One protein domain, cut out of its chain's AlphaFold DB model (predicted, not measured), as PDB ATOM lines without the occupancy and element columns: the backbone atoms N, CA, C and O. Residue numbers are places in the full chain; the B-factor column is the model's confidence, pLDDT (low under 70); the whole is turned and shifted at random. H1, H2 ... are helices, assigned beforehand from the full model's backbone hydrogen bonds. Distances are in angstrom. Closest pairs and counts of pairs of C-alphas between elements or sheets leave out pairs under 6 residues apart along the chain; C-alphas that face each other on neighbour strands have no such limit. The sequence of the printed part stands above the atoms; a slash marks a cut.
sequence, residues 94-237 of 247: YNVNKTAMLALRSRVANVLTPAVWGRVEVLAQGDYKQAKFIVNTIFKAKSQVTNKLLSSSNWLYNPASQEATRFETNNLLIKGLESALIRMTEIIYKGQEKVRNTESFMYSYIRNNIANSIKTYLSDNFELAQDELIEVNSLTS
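What this domain is: This is residues 94 to 237 of the 247 residues of an uncharacterized protein of Ligilactobacillus salivarius (UniProt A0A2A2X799). Two long helices, H3 and H7, cross at a slant in the middle of an elongated, all-helix body; H6 folds against H7 as a helical hairpin, with H2 beside H6. H1 packs by the first residues of H3 at one end of the long axis, while at the other end H8 folds back on H7 and the last part of H3, with the small helix H4 near H8 and the small helix H5 packed on H7. The printed part has 144 residues with eight named helices, H1 to H8 in order along the chain, and no named strand. It is compact, with a radius of gyration of the C-alphas of 16.2 A and spans of 54 by 35 by 22 A.

Where its parts are: H1, residues 94 to 108, begins at C-alpha 94 (42.468, -17.404, -32.950) and is 21.4 A long. H2 is residues 114 to 123. H3, residues 128 to 150, runs 32.5 A to C-alpha 150 (0.386, -12.389, -32.157). H4, residues 153 to 156, and H5, residues 159 to 164, are short. H6, residues 171 to 190, is 27.7 A long, and H7, residues 198 to 221, is the longest at 34.0 A. H8, residues 226 to 236, ends at C-alpha 236 (2.100, -22.877, -33.627).

How they stand to each other: H3 is the hub, touching five helices. With residues 128 to 132 alone it touches H1, the same way at a shallow tilt of 19 degrees; the closest C-alphas, of Met 101 and Tyr 128, are 5.5 A apart. With residues 131 to 135 alone it touches H2 at a steep tilt of 61 degrees, closest at Val 120 and Ala 131, 6.1 A between C-alphas. H3 and H4 only just touch, with 3 pairs of C-alphas within 8 A, and only at the corner by their link; the closest C-alphas, of Leu 150 and Leu 156, are 4.3 A apart. H3, H7 and H8 form a bundle, three helices that touch one another. H7 touches H3 with residues 202 to 211 alone, the same way at a steep tilt of 43 degrees, the C-alphas of Ala 141 and Arg 207 closest at 4.7 A. H8 touches H3 opposite ways at a shallow tilt of 30 degrees, closest at the C-alphas of Leu 149 and Leu 235, 5.4 A. H7 and H8 are a helical hairpin at 19 degrees, closest at the C-alphas of Ala 211 and Thr 236, 5.0 A. H6 and H7 are another, at 29 degrees, closest at the C-alphas of Leu 173 and Ser 213, 5.2 A. H2 touches H6 the same way at a shallow tilt of 20 degrees, the C-alphas of Val 116 and Glu 178 closest at 5.0 A. H5 touches H7 at the C-alphas of Ala 164 and Ile 214, 5.4 A. H3 and H6 are only just apart, closest 8.5 A. Every O i to N i+4 pair is within hydrogen-bond range in H1, H2, H3, H5, H6, H7 and H8; H4 is too short for such a pair.

The domain as a whole: The two C-alphas farthest apart, of Asn 95 and Gln 226, are 55.4 A apart. The printed part has no cut and no long link. Mean pLDDT of the printed part is 93.6, and no printed residue is under 70.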
ATOM      1  N   TYR A  94      43.032 -16.735 -34.130       75.50
ATOM      2  CA  TYR A  94      42.468 -17.404 -32.950       75.50
ATOM      3  C   TYR A  94      42.092 -16.423 -31.824       75.50
ATOM      4  O   TYR A  94      41.020 -16.544 -31.223       75.50
ATOM      5  N   ASN A  95      42.945 -15.436 -31.537       83.69
ATOM      6  CA  ASN A  95      42.673 -14.432 -30.504       83.69
ATOM      7  C   ASN A  95      41.508 -13.510 -30.891       83.69
ATOM      8  O   ASN A  95      40.673 -13.193 -30.039       83.69
ATOM      9  N   VAL A  96      41.418 -13.120 -32.165       90.25
ATOM     10  CA  VAL A  96      40.297 -12.330 -32.692       90.25
ATOM     11  C   VAL A  96      38.999 -13.130 -32.603       90.25
ATOM     12  O   VAL A  96      38.022 -12.640 -32.036       90.25
ATOM     13  N   ASN A  97      38.994 -14.383 -33.062       91.88
ATOM     14  CA  ASN A  97      37.825 -15.260 -33.006       91.88
ATOM     15  C   ASN A  97      37.344 -15.488 -31.563       91.88
ATOM     16  O   ASN A  97      36.157 -15.341 -31.268       91.88
ATOM     17  N   LYS A  98      38.263 -15.758 -30.628       92.81
ATOM     18  CA  LYS A  98      37.938 -15.904 -29.201       92.81
ATOM     19  C   LYS A  98      37.334 -14.625 -28.616       92.81
ATOM     20  O   LYS A  98      36.356 -14.692 -27.871       92.81
ATOM     21  N   THR A  99      37.888 -13.466 -28.957       95.06
ATOM     22  CA  THR A  99      37.370 -12.167 -28.500       95.06
ATOM     23  C   THR A  99      35.975 -11.900 -29.068       95.06
ATOM     24  O   THR A  99      35.073 -11.503 -28.330       95.06
ATOM     25  N   ALA A 100      35.754 -12.205 -30.348       96.50
ATOM     26  CA  ALA A 100      34.451 -12.087 -30.998       96.50
ATOM     27  C   ALA A 100      33.399 -13.023 -30.375       96.50
ATOM     28  O   ALA A 100      32.259 -12.611 -30.150       96.50
ATOM     29  N   MET A 101      33.782 -14.254 -30.023       97.19
ATOM     30  CA  MET A 101      32.931 -15.194 -29.287       97.19
ATOM     31  C   MET A 101      32.517 -14.649 -27.916       97.19
ATOM     32  O   MET A 101      31.342 -14.723 -27.555       97.19
ATOM     33  N   LEU A 102      33.453 -14.060 -27.164       96.44
ATOM     34  CA  LEU A 102      33.156 -13.437 -25.869       96.44
ATOM     35  C   LEU A 102      32.210 -12.241 -26.015       96.44
ATOM     36  O   LEU A 102      31.240 -12.142 -25.268       96.44
ATOM     37  N   ALA A 103      32.441 -11.372 -27.001       97.06
ATOM     38  CA  ALA A 103      31.558 -10.242 -27.277       97.06
ATOM     39  C   ALA A 103      30.134 -10.703 -27.636       97.06
ATOM     40  O   ALA A 103      29.152 -10.158 -27.125       97.06
ATOM     41  N   LEU A 104      30.008 -11.748 -28.463       97.88
ATOM     42  CA  LEU A 104      28.714 -12.331 -28.815       97.88
ATOM     43  C   LEU A 104      28.004 -12.921 -27.592       97.88
ATOM     44  O   LEU A 104      26.814 -12.666 -27.412       97.88
ATOM     45  N   ARG A 105      28.727 -13.651 -26.731       97.81
ATOM     46  CA  ARG A 105      28.196 -14.177 -25.466       97.81
ATOM     47  C   ARG A 105      27.643 -13.058 -24.592       97.81
ATOM     48  O   ARG A 105      26.513 -13.163 -24.126       97.81
ATOM     49  N   SER A 106      28.421 -11.995 -24.385       97.88
ATOM     50  CA  SER A 106      28.011 -10.853 -23.563       97.88
ATOM     51  C   SER A 106      26.756 -10.180 -24.115       97.88
ATOM     52  O   SER A 106      25.839  -9.884 -23.354       97.88
ATOM     53  N   ARG A 107      26.656 -10.019 -25.443       96.69
ATOM     54  CA  ARG A 107      25.483  -9.425 -26.102       96.69
ATOM     55  C   ARG A 107      24.187 -10.196 -25.844       96.69
ATOM     56  O   ARG A 107      23.124  -9.586 -25.774       96.69
ATOM     57  N   VAL A 108      24.251 -11.523 -25.742       96.06
ATOM     58  CA  VAL A 108      23.059 -12.379 -25.588       96.06
ATOM     59  C   VAL A 108      22.815 -12.844 -24.153       96.06
ATOM     60  O   VAL A 108      21.803 -13.494 -23.906       96.06
ATOM     61  N   ALA A 109      23.691 -12.499 -23.206       94.81
ATOM     62  CA  ALA A 109      23.676 -13.018 -21.835       94.81
ATOM     63  C   ALA A 109      22.404 -12.679 -21.040       94.81
ATOM     64  O   ALA A 109      22.021 -13.435 -20.152       94.81
ATOM     65  N   ASN A 110      21.731 -11.574 -21.375       91.81
ATOM     66  CA  ASN A 110      20.484 -11.173 -20.712       91.81
ATOM     67  C   ASN A 110      19.285 -12.043 -21.116       91.81
ATOM     68  O   ASN A 110      18.265 -12.029 -20.439       91.81
ATOM     69  N   VAL A 111      19.401 -12.775 -22.225       91.94
ATOM     70  CA  VAL A 111      18.293 -13.518 -22.835       91.94
ATOM     71  C   VAL A 111      18.583 -15.018 -22.878       91.94
ATOM     72  O   VAL A 111      17.708 -15.839 -22.613       91.94
ATOM     73  N   LEU A 112      19.817 -15.392 -23.220       94.31
ATOM     74  CA  LEU A 112      20.266 -16.777 -23.280       94.31
ATOM     75  C   LEU A 112      21.077 -17.115 -22.034       94.31
ATOM     76  O   LEU A 112      22.056 -16.448 -21.704       94.31
ATOM     77  N   THR A 113      20.699 -18.202 -21.367       95.00
ATOM     78  CA  THR A 113      21.403 -18.668 -20.171       95.00
ATOM     79  C   THR A 113      22.807 -19.178 -20.513       95.00
ATOM     80  O   THR A 113      23.059 -19.608 -21.646       95.00
ATOM     81  N   PRO A 114      23.731 -19.234 -19.532       95.88
ATOM     82  CA  PRO A 114      25.051 -19.832 -19.733       95.88
ATOM     83  C   PRO A 114      24.997 -21.270 -20.267       95.88
ATOM     84  O   PRO A 114      25.855 -21.661 -21.056       95.88
ATOM     85  N   ALA A 115      23.977 -22.042 -19.877       95.69
ATOM     86  CA  ALA A 115      23.771 -23.403 -20.359       95.69
ATOM     87  C   ALA A 115      23.446 -23.431 -21.860       95.69
ATOM     88  O   ALA A 115      24.099 -24.152 -22.615       95.69
ATOM     89  N   VAL A 116      22.507 -22.590 -22.313       97.19
ATOM     90  CA  VAL A 116      22.170 -22.444 -23.739       97.19
ATOM     91  C   VAL A 116      23.385 -21.977 -24.535       97.19
ATOM     92  O   VAL A 116      23.687 -22.563 -25.574       97.19
ATOM     93  N   TRP A 117      24.127 -20.987 -24.028       97.62
ATOM     94  CA  TRP A 117      25.362 -20.532 -24.668       97.62
ATOM     95  C   TRP A 117      26.385 -21.663 -24.820       97.62
ATOM     96  O   TRP A 117      26.927 -21.849 -25.905       97.62
ATOM     97  N   GLY A 118      26.595 -22.473 -23.777       96.94
ATOM     98  CA  GLY A 118      27.488 -23.629 -23.854       96.94
ATOM     99  C   GLY A 118      27.094 -24.611 -24.964       96.94
ATOM    100  O   GLY A 118      27.964 -25.184 -25.616       96.94
ATOM    101  N   ARG A 119      25.793 -24.773 -25.248       97.19
ATOM    102  CA  ARG A 119      25.333 -25.598 -26.382       97.19
ATOM    103  C   ARG A 119      25.593 -24.936 -27.730       97.19
ATOM    104  O   ARG A 119      25.986 -25.629 -28.661       97.19
ATOM    105  N   VAL A 120      25.399 -23.620 -27.830       97.81
ATOM    106  CA  VAL A 120      25.742 -22.849 -29.035       97.81
ATOM    107  C   VAL A 120      27.233 -22.973 -29.341       97.81
ATOM    108  O   VAL A 120      27.588 -23.255 -30.477       97.81
ATOM    109  N   GLU A 121      28.096 -22.824 -28.338       96.44
ATOM    110  CA  GLU A 121      29.552 -22.897 -28.497       96.44
ATOM    111  C   GLU A 121      30.017 -24.278 -28.981       96.44
ATOM    112  O   GLU A 121      30.829 -24.368 -29.904       96.44
ATOM    113  N   VAL A 122      29.442 -25.352 -28.428       95.44
ATOM    114  CA  VAL A 122      29.698 -26.728 -28.882       95.44
ATOM    115  C   VAL A 122      29.215 -26.940 -30.318       95.44
ATOM    116  O   VAL A 122      29.958 -27.476 -31.138       95.44
ATOM    117  N   LEU A 123      27.993 -26.508 -30.640       95.25
ATOM    118  CA  LEU A 123      27.413 -26.657 -31.978       95.25
ATOM    119  C   LEU A 123      28.161 -25.823 -33.030       95.25
ATOM    120  O   LEU A 123      28.245 -26.223 -34.184       95.25
ATOM    121  N   ALA A 124      28.727 -24.686 -32.628       95.62
ATOM    122  CA  ALA A 124      29.566 -23.837 -33.464       95.62
ATOM    123  C   ALA A 124      31.012 -24.338 -33.590       95.62
ATOM    124  O   ALA A 124      31.770 -23.788 -34.382       95.62
ATOM    125  N   GLN A 125      31.417 -25.337 -32.797       93.69
ATOM    126  CA  GLN A 125      32.796 -25.839 -32.730       93.69
ATOM    127  C   GLN A 125      33.832 -24.733 -32.452       93.69
ATOM    128  O   GLN A 125      34.960 -24.780 -32.937       93.69
ATOM    129  N   GLY A 126      33.441 -23.719 -31.674       90.81
ATOM    130  CA  GLY A 126      34.286 -22.561 -31.371       90.81
ATOM    131  C   GLY A 126      34.459 -21.549 -32.513       90.81
ATOM    132  O   GLY A 126      35.200 -20.584 -32.333       90.81
ATOM    133  N   ASP A 127      33.788 -21.714 -33.656       94.62
ATOM    134  CA  ASP A 127      33.814 -20.747 -34.759       94.62
ATOM    135  C   ASP A 127      32.797 -19.612 -34.545       94.62
ATOM    136  O   ASP A 127      31.594 -19.840 -34.367       94.62
ATOM    137  N   TYR A 128      33.265 -18.363 -34.598       96.50
ATOM    138  CA  TYR A 128      32.416 -17.192 -34.385       96.50
ATOM    139  C   TYR A 128      31.318 -17.037 -35.438       96.50
ATOM    140  O   TYR A 128      30.189 -16.678 -35.090       96.50
ATOM    141  N   LYS A 129      31.608 -17.287 -36.720       96.31
ATOM    142  CA  LYS A 129      30.614 -17.104 -37.791       96.31
ATOM    143  C   LYS A 129      29.461 -18.088 -37.609       96.31
ATOM    144  O   LYS A 129      28.302 -17.682 -37.706       96.31
ATOM    145  N   GLN A 130      29.772 -19.329 -37.247       96.50
ATOM    146  CA  GLN A 130      28.790 -20.362 -36.934       96.50
ATOM    147  C   GLN A 130      28.007 -20.043 -35.661       96.50
ATOM    148  O   GLN A 130      26.778 -20.133 -35.663       96.50
ATOM    149  N   ALA A 131      28.667 -19.592 -34.592       98.00
ATOM    150  CA  ALA A 131      27.975 -19.176 -33.372       98.00
ATOM    151  C   ALA A 131      27.002 -18.020 -33.647       98.00
ATOM    152  O   ALA A 131      25.840 -18.069 -33.237       98.00
ATOM    153  N   LYS A 132      27.437 -17.010 -34.412       98.19
ATOM    154  CA  LYS A 132      26.595 -15.889 -34.848       98.19
ATOM    155  C   LYS A 132      25.410 -16.372 -35.683       98.19
ATOM    156  O   LYS A 132      24.289 -15.919 -35.456       98.19
ATOM    157  N   PHE A 133      25.631 -17.296 -36.616       97.88
ATOM    158  CA  PHE A 133      24.562 -17.900 -37.410       97.88
ATOM    159  C   PHE A 133      23.522 -18.608 -36.526       97.88
ATOM    160  O   PHE A 133      22.323 -18.361 -36.675       97.88
ATOM    161  N   ILE A 134      23.960 -19.439 -35.577       98.19
ATOM    162  CA  ILE A 134      23.071 -20.172 -34.662       98.19
ATOM    163  C   ILE A 134      22.263 -19.192 -33.807       98.19
ATOM    164  O   ILE A 134      21.041 -19.302 -33.740       98.19
ATOM    165  N   VAL A 135      22.919 -18.193 -33.210       98.25
ATOM    166  CA  VAL A 135      22.260 -17.142 -32.418       98.25
ATOM    167  C   VAL A 135      21.203 -16.415 -33.249       98.25
ATOM    168  O   VAL A 135      20.045 -16.326 -32.838       98.25
ATOM    169  N   ASN A 136      21.558 -15.955 -34.449       98.38
ATOM    170  CA  ASN A 136      20.616 -15.290 -35.348       98.38
ATOM    171  C   ASN A 136      19.438 -16.203 -35.709       98.38
ATOM    172  O   ASN A 136      18.296 -15.750 -35.764       98.38
ATOM    173  N   THR A 137      19.698 -17.492 -35.914       98.19
ATOM    174  CA  THR A 137      18.674 -18.494 -36.218       98.19
ATOM    175  C   THR A 137      17.694 -18.665 -35.058       98.19
ATOM    176  O   THR A 137      16.488 -18.713 -35.300       98.19
ATOM    177  N   ILE A 138      18.175 -18.676 -33.810       98.06
ATOM    178  CA  ILE A 138      17.329 -18.726 -32.606       98.06
ATOM    179  C   ILE A 138      16.382 -17.528 -32.561       98.06
ATOM    180  O   ILE A 138      15.166 -17.704 -32.455       98.06
ATOM    181  N   PHE A 139      16.915 -16.313 -32.691       97.56
ATOM    182  CA  PHE A 139      16.103 -15.096 -32.619       97.56
ATOM    183  C   PHE A 139      15.144 -14.958 -33.802       97.56
ATOM    184  O   PHE A 139      13.987 -14.581 -33.612       97.56
ATOM    185  N   LYS A 140      15.575 -15.338 -35.008       97.56
ATOM    186  CA  LYS A 140      14.718 -15.377 -36.199       97.56
ATOM    187  C   LYS A 140      13.566 -16.365 -36.028       97.56
ATOM    188  O   LYS A 140      12.423 -16.037 -36.340       97.56
ATOM    189  N   ALA A 141      13.850 -17.568 -35.533       97.25
ATOM    190  CA  ALA A 141      12.838 -18.583 -35.269       97.25
ATOM    191  C   ALA A 141      11.843 -18.108 -34.204       97.25
ATOM    192  O   ALA A 141      10.639 -18.154 -34.444       97.25
ATOM    193  N   LYS A 142      12.334 -17.568 -33.080       96.50
ATOM    194  CA  LYS A 142      11.491 -16.976 -32.034       96.50
ATOM    195  C   LYS A 142      10.579 -15.895 -32.593       96.50
ATOM    196  O   LYS A 142       9.370 -15.984 -32.418       96.50
ATOM    197  N   SER A 143      11.148 -14.913 -33.292       96.81
ATOM    198  CA  SER A 143      10.390 -13.809 -33.881       96.81
ATOM    199  C   SER A 143       9.289 -14.319 -34.809       96.81
ATOM    200  O   SER A 143       8.154 -13.870 -34.695       96.81
ATOM    201  N   GLN A 144       9.569 -15.315 -35.658       96.50
ATOM    202  CA  GLN A 144       8.544 -15.872 -36.540       96.50
ATOM    203  C   GLN A 144       7.396 -16.531 -35.763       96.50
ATOM    204  O   GLN A 144       6.234 -16.315 -36.107       96.50
ATOM    205  N   VAL A 145       7.699 -17.331 -34.738       96.75
ATOM    206  CA  VAL A 145       6.658 -17.994 -33.937       96.75
ATOM    207  C   VAL A 145       5.841 -16.969 -33.158       96.75
ATOM    208  O   VAL A 145       4.615 -17.021 -33.190       96.75
ATOM    209  N   THR A 146       6.506 -16.007 -32.514       96.38
ATOM    210  CA  THR A 146       5.850 -14.916 -31.790       96.38
ATOM    211  C   THR A 146       4.942 -14.115 -32.716       96.38
ATOM    212  O   THR A 146       3.765 -13.965 -32.416       96.38
ATOM    213  N   ASN A 147       5.433 -13.670 -33.872       96.31
ATOM    214  CA  ASN A 147       4.638 -12.873 -34.805       96.31
ATOM    215  C   ASN A 147       3.423 -13.642 -35.333       96.31
ATOM    216  O   ASN A 147       2.362 -13.053 -35.503       96.31
ATOM    217  N   LYS A 148       3.555 -14.954 -35.565       95.81
ATOM    218  CA  LYS A 148       2.429 -15.786 -35.998       95.81
ATOM    219  C   LYS A 148       1.397 -15.984 -34.886       95.81
ATOM    220  O   LYS A 148       0.208 -15.949 -35.168       95.81
ATOM    221  N   LEU A 149       1.815 -16.148 -33.630       95.81
ATOM    222  CA  LEU A 149       0.873 -16.184 -32.508       95.81
ATOM    223  C   LEU A 149       0.149 -14.837 -32.365       95.81
ATOM    224  O   LEU A 149      -1.074 -14.786 -32.320       95.81
ATOM    225  N   LEU A 150       0.906 -13.740 -32.368       94.88
ATOM    226  CA  LEU A 150       0.386 -12.389 -32.157       94.88
ATOM    227  C   LEU A 150      -0.321 -11.794 -33.387       94.88
ATOM    228  O   LEU A 150      -0.852 -10.693 -33.299       94.88
ATOM    229  N   SER A 151      -0.368 -12.498 -34.524       94.19
ATOM    230  CA  SER A 151      -1.165 -12.058 -35.676       94.19
ATOM    231  C   SER A 151      -2.669 -12.241 -35.471       94.19
ATOM    232  O   SER A 151      -3.456 -11.651 -36.206       94.19
ATOM    233  N   SER A 152      -3.075 -13.054 -34.493       94.12
ATOM    234  CA  SER A 152      -4.474 -13.173 -34.095       94.12
ATOM    235  C   SER A 152      -4.825 -12.122 -33.043       94.12
ATOM    236  O   SER A 152      -4.097 -11.942 -32.063       94.12
ATOM    237  N   SER A 153      -5.978 -11.468 -33.208       92.81
ATOM    238  CA  SER A 153      -6.510 -10.497 -32.245       92.81
ATOM    239  C   SER A 153      -6.748 -11.099 -30.861       92.81
ATOM    240  O   SER A 153      -6.592 -10.392 -29.868       92.81
ATOM    241  N   ASN A 154      -7.066 -12.396 -30.791       92.44
ATOM    242  CA  ASN A 154      -7.287 -13.111 -29.530       92.44
ATOM    243  C   ASN A 154      -6.009 -13.192 -28.692       92.44
ATOM    244  O   ASN A 154      -6.061 -13.191 -27.466       92.44
ATOM    245  N   TRP A 155      -4.851 -13.229 -29.353       94.81
ATOM    246  CA  TRP A 155      -3.558 -13.432 -28.708       94.81
ATOM    247  C   TRP A 155      -2.740 -12.151 -28.607       94.81
ATOM    248  O   TRP A 155      -1.954 -12.027 -27.675       94.81
ATOM    249  N   LEU A 156      -2.920 -11.180 -29.507       92.12
ATOM    250  CA  LEU A 156      -2.101  -9.964 -29.571       92.12
ATOM    251  C   LEU A 156      -1.995  -9.225 -28.223       92.12
ATOM    252  O   LEU A 156      -0.896  -8.854 -27.806       92.12
ATOM    253  N   TYR A 157      -3.122  -9.061 -27.526       90.81
ATOM    254  CA  TYR A 157      -3.201  -8.338 -26.249       90.81
ATOM    255  C   TYR A 157      -3.406  -9.250 -25.035       90.81
ATOM    256  O   TYR A 157      -3.581  -8.758 -23.922       90.81
ATOM    257  N   ASN A 158      -3.378 -10.570 -25.230       92.75
ATOM    258  CA  ASN A 158      -3.566 -11.525 -24.148       92.75
ATOM    259  C   ASN A 158      -2.285 -11.619 -23.293       92.75
ATOM    260  O   ASN A 158      -1.225 -11.938 -23.838       92.75
ATOM    261  N   PRO A 159      -2.339 -11.389 -21.967       91.81
ATOM    262  CA  PRO A 159      -1.173 -11.530 -21.093       91.81
ATOM    263  C   PRO A 159      -0.488 -12.901 -21.200       91.81
ATOM    264  O   PRO A 159       0.742 -12.968 -21.224       91.81
ATOM    265  N   ALA A 160      -1.260 -13.977 -21.383       93.06
ATOM    266  CA  ALA A 160      -0.736 -15.330 -21.540       93.06
ATOM    267  C   ALA A 160       0.200 -15.452 -22.751       93.06
ATOM    268  O   ALA A 160       1.241 -16.105 -22.681       93.06
ATOM    269  N   SER A 161      -0.121 -14.783 -23.865       92.25
ATOM    270  CA  SER A 161       0.721 -14.799 -25.068       92.25
ATOM    271  C   SER A 161       2.036 -14.042 -24.849       92.25
ATOM    272  O   SER A 161       3.099 -14.462 -25.323       92.25
ATOM    273  N   GLN A 162       1.982 -12.942 -24.094       90.00
ATOM    274  CA  GLN A 162       3.143 -12.120 -23.769       90.00
ATOM    275  C   GLN A 162       4.103 -12.885 -22.857       90.00
ATOM    276  O   GLN A 162       5.311 -12.859 -23.090       90.00
ATOM    277  N   GLU A 163       3.574 -13.620 -21.879       93.12
ATOM    278  CA  GLU A 163       4.365 -14.485 -21.002       93.12
ATOM    279  C   GLU A 163       4.919 -15.705 -21.741       93.12
ATOM    280  O   GLU A 163       6.099 -16.034 -21.601       93.12
ATOM    281  N   ALA A 164       4.113 -16.345 -22.591       94.06
ATOM    282  CA  ALA A 164       4.528 -17.541 -23.316       94.06
ATOM    283  C   ALA A 164       5.664 -17.275 -24.311       94.06
ATOM    284  O   ALA A 164       6.482 -18.158 -24.569       94.06
ATOM    285  N   THR A 165       5.734 -16.076 -24.888       93.50
ATOM    286  CA  THR A 165       6.672 -15.756 -25.974       93.50
ATOM    287  C   THR A 165       8.013 -15.192 -25.508       93.50
ATOM    288  O   THR A 165       8.903 -14.995 -26.341       93.50
ATOM    289  N   ARG A 166       8.203 -14.922 -24.215       90.62
ATOM    290  CA  ARG A 166       9.429 -14.328 -23.649       90.62
ATOM    291  C   ARG A 166      10.310 -15.398 -23.008       90.62
ATOM    292  O   ARG A 166       9.812 -16.304 -22.348       90.62
ATOM    293  N   PHE A 167      11.626 -15.306 -23.202       89.25
ATOM    294  CA  PHE A 167      12.561 -16.265 -22.592       89.25
ATOM    295  C   PHE A 167      12.647 -16.082 -21.073       89.25
ATOM    296  O   PHE A 167      12.912 -17.034 -20.347       89.25
ATOM    297  N   GLU A 168      12.397 -14.862 -20.615       86.12
ATOM    298  CA  GLU A 168      12.500 -14.412 -19.234       86.12
ATOM    299  C   GLU A 168      11.368 -14.968 -18.357       86.12
ATOM    300  O   GLU A 168      11.573 -15.216 -17.173       86.12
ATOM    301  N   THR A 169      10.185 -15.189 -18.935       86.06
ATOM    302  CA  THR A 169       8.984 -15.656 -18.220       86.06
ATOM    303  C   THR A 169       8.636 -17.109 -18.534       86.06
ATOM    304  O   THR A 169       8.122 -17.820 -17.670       86.06
ATOM    305  N   ASN A 170       8.955 -17.600 -19.735       90.88
ATOM    306  CA  ASN A 170       8.678 -18.976 -20.130       90.88
ATOM    307  C   ASN A 170       9.916 -19.879 -19.971       90.88
ATOM    308  O   ASN A 170      10.733 -20.045 -20.881       90.88
ATOM    309  N   ASN A 171      10.010 -20.557 -18.824       89.00
ATOM    310  CA  ASN A 171      11.090 -21.512 -18.548       89.00
ATOM    311  C   ASN A 171      11.088 -22.732 -19.501       89.00
ATOM    312  O   ASN A 171      12.140 -23.319 -19.761       89.00
ATOM    313  N   LEU A 172       9.929 -23.123 -20.050       91.75
ATOM    314  CA  LEU A 172       9.842 -24.200 -21.049       91.75
ATOM    315  C   LEU A 172      10.449 -23.778 -22.389       91.75
ATOM    316  O   LEU A 172      10.973 -24.622 -23.120       91.75
ATOM    317  N   LEU A 173      10.422 -22.485 -22.711       93.31
ATOM    318  CA  LEU A 173      11.056 -21.935 -23.905       93.31
ATOM    319  C   LEU A 173      12.577 -22.085 -23.825       93.31
ATOM    320  O   LEU A 173      13.195 -22.640 -24.732       93.31
ATOM    321  N   ILE A 174      13.183 -21.636 -22.721       93.69
ATOM    322  CA  ILE A 174      14.643 -21.631 -22.578       93.69
ATOM    323  C   ILE A 174      15.213 -23.041 -22.364       93.69
ATOM    324  O   ILE A 174      16.198 -23.411 -23.005       93.69
ATOM    325  N   LYS A 175      14.562 -23.877 -21.540       93.81
ATOM    326  CA  LYS A 175      14.961 -25.284 -21.340       93.81
ATOM    327  C   LYS A 175      14.696 -26.140 -22.576       93.81
ATOM    328  O   LYS A 175      15.487 -27.032 -22.900       93.81
ATOM    329  N   GLY A 176      13.594 -25.865 -23.275       94.69
ATOM    330  CA  GLY A 176      13.271 -26.488 -24.556       94.69
ATOM    331  C   GLY A 176      14.345 -26.192 -25.595       94.69
ATOM    332  O   GLY A 176      14.838 -27.124 -26.233       94.69
ATOM    333  N   LEU A 177      14.784 -24.932 -25.680       96.75
ATOM    334  CA  LEU A 177      15.868 -24.508 -26.560       96.75
ATOM    335  C   LEU A 177      17.196 -25.195 -26.220       96.75
ATOM    336  O   LEU A 177      17.858 -25.701 -27.126       96.75
ATOM    337  N   GLU A 178      17.580 -25.264 -24.939       96.25
ATOM    338  CA  GLU A 178      18.790 -25.994 -24.532       96.25
ATOM    339  C   GLU A 178      18.733 -27.455 -25.003       96.25
ATOM    340  O   GLU A 178      19.656 -27.946 -25.658       96.25
ATOM    341  N   SER A 179      17.612 -28.128 -24.735       95.62
ATOM    342  CA  SER A 179      17.389 -29.522 -25.128       95.62
ATOM    343  C   SER A 179      17.423 -29.705 -26.648       95.62
ATOM    344  O   SER A 179      17.964 -30.690 -27.153       95.62
ATOM    345  N   ALA A 180      16.873 -28.749 -27.399       96.06
ATOM    346  CA  ALA A 180      16.889 -28.766 -28.854       96.06
ATOM    347  C   ALA A 180      18.306 -28.620 -29.416       96.06
ATOM    348  O   ALA A 180      18.661 -29.354 -30.336       96.06
ATOM    349  N   LEU A 181      19.127 -27.729 -28.850       96.94
ATOM    350  CA  LEU A 181      20.523 -27.537 -29.256       96.94
ATOM    351  C   LEU A 181      21.378 -28.784 -29.009       96.94
ATOM    352  O   LEU A 181      22.171 -29.162 -29.875       96.94
ATOM    353  N   ILE A 182      21.165 -29.475 -27.887       95.50
ATOM    354  CA  ILE A 182      21.819 -30.764 -27.611       95.50
ATOM    355  C   ILE A 182      21.441 -31.792 -28.682       95.50
ATOM    356  O   ILE A 182      22.320 -32.355 -29.331       95.50
ATOM    357  N   ARG A 183      20.140 -31.985 -28.933       94.56
ATOM    358  CA  ARG A 183      19.664 -32.952 -29.935       94.56
ATOM    359  C   ARG A 183      20.135 -32.614 -31.348       94.56
ATOM    360  O   ARG A 183      20.479 -33.511 -32.106       94.56
ATOM    361  N   MET A 184      20.189 -31.334 -31.714       94.19
ATOM    362  CA  MET A 184      20.748 -30.924 -33.006       94.19
ATOM    363  C   MET A 184      22.231 -31.265 -33.116       94.19
ATOM    364  O   MET A 184      22.653 -31.743 -34.163       94.19
ATOM    365  N   THR A 185      23.006 -31.075 -32.044       92.25
ATOM    366  CA  THR A 185      24.422 -31.474 -31.999       92.25
ATOM    367  C   THR A 185      24.566 -32.976 -32.246       92.25
ATOM    368  O   THR A 185      25.411 -33.399 -33.031       92.25
ATOM    369  N   GLU A 186      23.712 -33.785 -31.617       91.69
ATOM    370  CA  GLU A 186      23.679 -35.233 -31.833       91.69
ATOM    371  C   GLU A 186      23.324 -35.583 -33.278       91.69
ATOM    372  O   GLU A 186      24.039 -36.358 -33.899       91.69
ATOM    373  N   ILE A 187      22.282 -34.982 -33.850       91.19
ATOM    374  CA  ILE A 187      21.857 -35.262 -35.229       91.19
ATOM    375  C   ILE A 187      22.942 -34.870 -36.239       91.19
ATOM    376  O   ILE A 187      23.240 -35.642 -37.142       91.19
ATOM    377  N   ILE A 188      23.548 -33.690 -36.088       90.25
ATOM    378  CA  ILE A 188      24.496 -33.146 -37.069       90.25
ATOM    379  C   ILE A 188      25.855 -33.852 -37.003       90.25
ATOM    380  O   ILE A 188      26.462 -34.082 -38.046       90.25
ATOM    381  N   TYR A 189      26.336 -34.194 -35.802       88.38
ATOM    382  CA  TYR A 189      27.700 -34.709 -35.623       88.38
ATOM    383  C   TYR A 189      27.790 -36.184 -35.229       88.38
ATOM    384  O   TYR A 189      28.853 -36.780 -35.390       88.38
ATOM    385  N   LYS A 190      26.717 -36.781 -34.699       85.44
ATOM    386  CA  LYS A 190      26.676 -38.197 -34.284       85.44
ATOM    387  C   LYS A 190      25.632 -39.024 -35.039       85.44
ATOM    388  O   LYS A 190      25.614 -40.244 -34.885       85.44
ATOM    389  N   GLY A 191      24.753 -38.384 -35.808       78.62
ATOM    390  CA  GLY A 191      23.708 -39.048 -36.574       78.62
ATOM    391  C   GLY A 191      24.285 -39.958 -37.656       78.62
ATOM    392  O   GLY A 191      25.312 -39.658 -38.260       78.62
ATOM    393  N   GLN A 192      23.603 -41.078 -37.905       70.75
ATOM    394  CA  GLN A 192      23.941 -41.980 -39.011       70.75
ATOM    395  C   GLN A 192      23.566 -41.371 -40.370       70.75
ATOM    396  O   GLN A 192      24.248 -41.601 -41.366       70.75
ATOM    397  N   GLU A 193      22.505 -40.563 -40.404       77.81
ATOM    398  CA  GLU A 193      22.032 -39.875 -41.603       77.81
ATOM    399  C   GLU A 193      22.674 -38.494 -41.733       77.81
ATOM    400  O   GLU A 193      22.714 -37.707 -40.783       77.81
ATOM    401  N   LYS A 194      23.138 -38.159 -42.942       80.81
ATOM    402  CA  LYS A 194      23.660 -36.820 -43.221       80.81
ATOM    403  C   LYS A 194      22.515 -35.834 -43.418       80.81
ATOM    404  O   LYS A 194      21.628 -36.022 -44.251       80.81
ATOM    405  N   VAL A 195      22.586 -34.717 -42.704       84.81
ATOM    406  CA  VAL A 195      21.704 -33.573 -42.941       84.81
ATOM    407  C   VAL A 195      22.110 -32.905 -44.258       84.81
ATOM    408  O   VAL A 195      23.225 -32.409 -44.391       84.81
ATOM    409  N   ARG A 196      21.209 -32.889 -45.250       83.06
ATOM    410  CA  ARG A 196      21.494 -32.334 -46.588       83.06
ATOM    411  C   ARG A 196      21.695 -30.817 -46.574       83.06
ATOM    412  O   ARG A 196      22.533 -30.302 -47.305       83.06
ATOM    413  N   ASN A 197      20.895 -30.106 -45.779       90.56
ATOM    414  CA  ASN A 197      20.971 -28.656 -45.612       90.56
ATOM    415  C   ASN A 197      20.910 -28.319 -44.119       90.56
ATOM    416  O   ASN A 197      19.827 -28.213 -43.537       90.56
ATOM    417  N   THR A 198      22.085 -28.185 -43.508       91.06
ATOM    418  CA  THR A 198      22.238 -27.963 -42.067       91.06
ATOM    419  C   THR A 198      21.566 -26.677 -41.600       91.06
ATOM    420  O   THR A 198      20.889 -26.686 -40.578       91.06
ATOM    421  N   GLU A 199      21.675 -25.589 -42.360       92.38
ATOM    422  CA  GLU A 199      21.086 -24.297 -41.992       92.38
ATOM    423  C   GLU A 199      19.554 -24.349 -41.960       92.38
ATOM    424  O   GLU A 199      18.920 -23.951 -40.979       92.38
ATOM    425  N   SER A 200      18.944 -24.903 -43.013       91.81
ATOM    426  CA  SER A 200      17.485 -25.054 -43.108       91.81
ATOM    427  C   SER A 200      16.944 -26.028 -42.065       91.81
ATOM    428  O   SER A 200      15.858 -25.811 -41.513       91.81
ATOM    429  N   PHE A 201      17.710 -27.088 -41.782       93.75
ATOM    430  CA  PHE A 201      17.436 -28.023 -40.700       93.75
ATOM    431  C   PHE A 201      17.438 -27.308 -39.349       93.75
ATOM    432  O   PHE A 201      16.417 -27.340 -38.665       93.75
ATOM    433  N   MET A 202      18.530 -26.619 -38.994       94.94
ATOM    434  CA  MET A 202      18.664 -25.905 -37.720       94.94
ATOM    435  C   MET A 202      17.515 -24.918 -37.525       94.94
ATOM    436  O   MET A 202      16.847 -24.938 -36.493       94.94
ATOM    437  N   TYR A 203      17.223 -24.104 -38.541       96.19
ATOM    438  CA  TYR A 203      16.134 -23.137 -38.480       96.19
ATOM    439  C   TYR A 203      14.771 -23.792 -38.243       96.19
ATOM    440  O   TYR A 203      14.057 -23.414 -37.313       96.19
ATOM    441  N   SER A 204      14.412 -24.789 -39.057       94.94
ATOM    442  CA  SER A 204      13.119 -25.473 -38.930       94.94
ATOM    443  C   SER A 204      13.000 -26.199 -37.591       94.94
ATOM    444  O   SER A 204      11.944 -26.162 -36.962       94.94
ATOM    445  N   TYR A 205      14.086 -26.824 -37.134       95.38
ATOM    446  CA  TYR A 205      14.125 -27.571 -35.884       95.38
ATOM    447  C   TYR A 205      13.961 -26.651 -34.670       95.38
ATOM    448  O   TYR A 205      13.097 -26.904 -33.828       95.38
ATOM    449  N   ILE A 206      14.716 -25.546 -34.607       96.94
ATOM    450  CA  ILE A 206      14.589 -24.543 -33.538       96.94
ATOM    451  C   ILE A 206      13.189 -23.931 -33.545       96.94
ATOM    452  O   ILE A 206      12.553 -23.841 -32.498       96.94
ATOM    453  N   ARG A 207      12.670 -23.554 -34.718       96.75
ATOM    454  CA  ARG A 207      11.327 -22.976 -34.840       96.75
ATOM    455  C   ARG A 207      10.246 -23.909 -34.313       96.75
ATOM    456  O   ARG A 207       9.410 -23.478 -33.525       96.75
ATOM    457  N   ASN A 208      10.265 -25.169 -34.733       95.56
ATOM    458  CA  ASN A 208       9.266 -26.142 -34.305       95.56
ATOM    459  C   ASN A 208       9.375 -26.421 -32.800       95.56
ATOM    460  O   ASN A 208       8.358 -26.567 -32.129       95.56
ATOM    461  N   ASN A 209      10.594 -26.450 -32.250       95.94
ATOM    462  CA  ASN A 209      10.791 -26.574 -30.810       95.94
ATOM    463  C   ASN A 209      10.207 -25.379 -30.042       95.94
ATOM    464  O   ASN A 209       9.428 -25.593 -29.119       95.94
ATOM    465  N   ILE A 210      10.511 -24.147 -30.459       96.81
ATOM    466  CA  ILE A 210       9.963 -22.921 -29.859       96.81
ATOM    467  C   ILE A 210       8.433 -22.931 -29.906       96.81
ATOM    468  O   ILE A 210       7.783 -22.651 -28.902       96.81
ATOM    469  N   ALA A 211       7.853 -23.279 -31.055       96.38
ATOM    470  CA  ALA A 211       6.407 -23.342 -31.225       96.38
ATOM    471  C   ALA A 211       5.755 -24.366 -30.287       96.38
ATOM    472  O   ALA A 211       4.755 -24.056 -29.640       96.38
ATOM    473  N   ASN A 212       6.371 -25.540 -30.139       95.62
ATOM    474  CA  ASN A 212       5.922 -26.550 -29.186       95.62
ATOM    475  C   ASN A 212       6.055 -26.068 -27.736       95.62
ATOM    476  O   ASN A 212       5.109 -26.226 -26.974       95.62
ATOM    477  N   SER A 213       7.171 -25.440 -27.356       96.50
ATOM    478  CA  SER A 213       7.353 -24.894 -26.005       96.50
ATOM    479  C   SER A 213       6.313 -23.827 -25.661       96.50
ATOM    480  O   SER A 213       5.816 -23.809 -24.538       96.50
ATOM    481  N   ILE A 214       5.958 -22.956 -26.610       95.81
ATOM    482  CA  ILE A 214       4.901 -21.949 -26.427       95.81
ATOM    483  C   ILE A 214       3.545 -22.626 -26.240       95.81
ATOM    484  O   ILE A 214       2.840 -22.323 -25.283       95.81
ATOM    485  N   LYS A 215       3.199 -23.568 -27.122       95.44
ATOM    486  CA  LYS A 215       1.950 -24.327 -27.034       95.44
ATOM    487  C   LYS A 215       1.814 -25.043 -25.687       95.44
ATOM    488  O   LYS A 215       0.769 -24.944 -25.049       95.44
ATOM    489  N   THR A 216       2.853 -25.764 -25.268       95.19
ATOM    490  CA  THR A 216       2.863 -26.494 -23.996       95.19
ATOM    491  C   THR A 216       2.753 -25.533 -22.823       95.19
ATOM    492  O   THR A 216       1.908 -25.735 -21.965       95.19
ATOM    493  N   TYR A 217       3.511 -24.434 -22.825       95.88
ATOM    494  CA  TYR A 217       3.415 -23.434 -21.765       95.88
ATOM    495  C   TYR A 217       2.004 -22.861 -21.623       95.88
ATOM    496  O   TYR A 217       1.484 -22.806 -20.513       95.88
ATOM    497  N   LEU A 218       1.370 -22.483 -22.736       95.62
ATOM    498  CA  LEU A 218       0.006 -21.966 -22.719       95.62
ATOM    499  C   LEU A 218      -0.992 -23.002 -22.183       95.62
ATOM    500  O   LEU A 218      -1.843 -22.657 -21.376       95.62
ATOM    501  N   SER A 219      -0.847 -24.266 -22.584       94.00
ATOM    502  CA  SER A 219      -1.742 -25.350 -22.151       94.00
ATOM    503  C   SER A 219      -1.556 -25.725 -20.676       94.00
ATOM    504  O   SER A 219      -2.518 -26.098 -20.017       94.00
ATOM    505  N   ASP A 220      -0.326 -25.642 -20.164       94.75
ATOM    506  CA  ASP A 220       0.013 -26.076 -18.805       94.75
ATOM    507  C   ASP A 220      -0.251 -24.989 -17.750       94.75
ATOM    508  O   ASP A 220      -0.397 -25.309 -16.572       94.75
ATOM    509  N   ASN A 221      -0.269 -23.709 -18.145       94.44
ATOM    510  CA  ASN A 221      -0.343 -22.575 -17.210       94.44
ATOM    511  C   ASN A 221      -1.648 -21.770 -17.306       94.44
ATOM    512  O   ASN A 221      -1.901 -20.947 -16.429       94.44
ATOM    513  N   PHE A 222      -2.473 -21.991 -18.335       93.69
ATOM    514  CA  PHE A 222      -3.722 -21.256 -18.536       93.69
ATOM    515  C   PHE A 222      -4.875 -22.209 -18.853       93.69
ATOM    516  O   PHE A 222      -4.715 -23.191 -19.578       93.69
ATOM    517  N   GLU A 223      -6.058 -21.897 -18.326       93.25
ATOM    518  CA  GLU A 223      -7.293 -22.594 -18.681       93.25
ATOM    519  C   GLU A 223      -7.774 -22.098 -20.045       93.25
ATOM    520  O   GLU A 223      -8.435 -21.068 -20.148       93.25
ATOM    521  N   LEU A 224      -7.390 -22.816 -21.099       93.38
ATOM    522  CA  LEU A 224      -7.772 -22.488 -22.469       93.38
ATOM    523  C   LEU A 224      -9.080 -23.172 -22.857       93.38
ATOM    524  O   LEU A 224      -9.244 -24.385 -22.672       93.38
ATOM    525  N   ALA A 225      -9.983 -22.416 -23.470       93.88
ATOM    526  CA  ALA A 225     -11.160 -22.974 -24.112       93.88
ATOM    527  C   ALA A 225     -10.773 -23.833 -25.334       93.88
ATOM    528  O   ALA A 225      -9.668 -23.767 -25.881       93.88
ATOM    529  N   GLN A 226     -11.692 -24.695 -25.771       94.31
ATOM    530  CA  GLN A 226     -11.407 -25.660 -26.837       94.31
ATOM    531  C   GLN A 226     -11.063 -24.986 -28.176       94.31
ATOM    532  O   GLN A 226     -10.222 -25.484 -28.927       94.31
ATOM    533  N   ASP A 227     -11.713 -23.871 -28.488       94.44
ATOM    534  CA  ASP A 227     -11.449 -23.037 -29.658       94.44
ATOM    535  C   ASP A 227     -10.090 -22.332 -29.564       94.44
ATOM    536  O   ASP A 227      -9.329 -22.366 -30.533       94.44
ATOM    537  N   GLU A 228      -9.725 -21.812 -28.391       94.06
ATOM    538  CA  GLU A 228      -8.394 -21.247 -28.131       94.06
ATOM    539  C   GLU A 228      -7.289 -22.293 -28.322       94.06
ATOM    540  O   GLU A 228      -6.282 -22.028 -28.977       94.06
ATOM    541  N   LEU A 229      -7.488 -23.522 -27.835       92.75
ATOM    542  CA  LEU A 229      -6.550 -24.629 -28.050       92.75
ATOM    543  C   LEU A 229      -6.379 -24.956 -29.539       92.75
ATOM    544  O   LEU A 229      -5.259 -25.188 -30.007       92.75
ATOM    545  N   ILE A 230      -7.475 -24.999 -30.299       94.31
ATOM    546  CA  ILE A 230      -7.437 -25.225 -31.752       94.31
ATOM    547  C   ILE A 230      -6.669 -24.094 -32.441       94.31
ATOM    548  O   ILE A 230      -5.825 -24.354 -33.306       94.31
ATOM    549  N   GLU A 231      -6.912 -22.853 -32.033       94.50
ATOM    550  CA  GLU A 231      -6.234 -21.688 -32.577       94.50
ATOM    551  C   GLU A 231      -4.730 -21.720 -32.274       94.50
ATOM    552  O   GLU A 231      -3.927 -21.645 -33.206       94.50
ATOM    553  N   VAL A 232      -4.319 -21.947 -31.019       94.69
ATOM    554  CA  VAL A 232      -2.900 -22.099 -30.640       94.69
ATOM    555  C   VAL A 232      -2.237 -23.185 -31.473       94.69
ATOM    556  O   VAL A 232      -1.142 -22.974 -31.996       94.69
ATOM    557  N   ASN A 233      -2.890 -24.335 -31.649       93.00
ATOM    558  CA  ASN A 233      -2.372 -25.426 -32.475       93.00
ATOM    559  C   ASN A 233      -2.144 -24.995 -33.930       93.00
ATOM    560  O   ASN A 233      -1.115 -25.324 -34.519       93.00
ATOM    561  N   SER A 234      -3.072 -24.234 -34.507       94.00
ATOM    562  CA  SER A 234      -2.943 -23.698 -35.863       94.00
ATOM    563  C   SER A 234      -1.807 -22.670 -35.968       94.00
ATOM    564  O   SER A 234      -0.940 -22.749 -36.852       94.00
ATOM    565  N   LEU A 235      -1.741 -21.733 -35.021       93.69
ATOM    566  CA  LEU A 235      -0.756 -20.651 -35.004       93.69
ATOM    567  C   LEU A 235       0.661 -21.162 -34.706       93.69
ATOM    568  O   LEU A 235       1.623 -20.657 -35.284       93.69
ATOM    569  N   THR A 236       0.805 -22.240 -33.936       91.62
ATOM    570  CA  THR A 236       2.100 -22.877 -33.627       91.62
ATOM    571  C   THR A 236       2.488 -24.011 -34.585       91.62
ATOM    572  O   THR A 236       3.586 -24.554 -34.491       91.62
ATOM    573  N   SER A 237       1.652 -24.343 -35.571       91.06
ATOM    574  CA  SER A 237       1.989 -25.343 -36.589       91.06
ATOM    575  C   SER A 237       2.830 -24.752 -37.726       91.06
ATOM    576  O   SER A 237       2.463 -23.752 -38.352       91.06
TER     577      SER A 237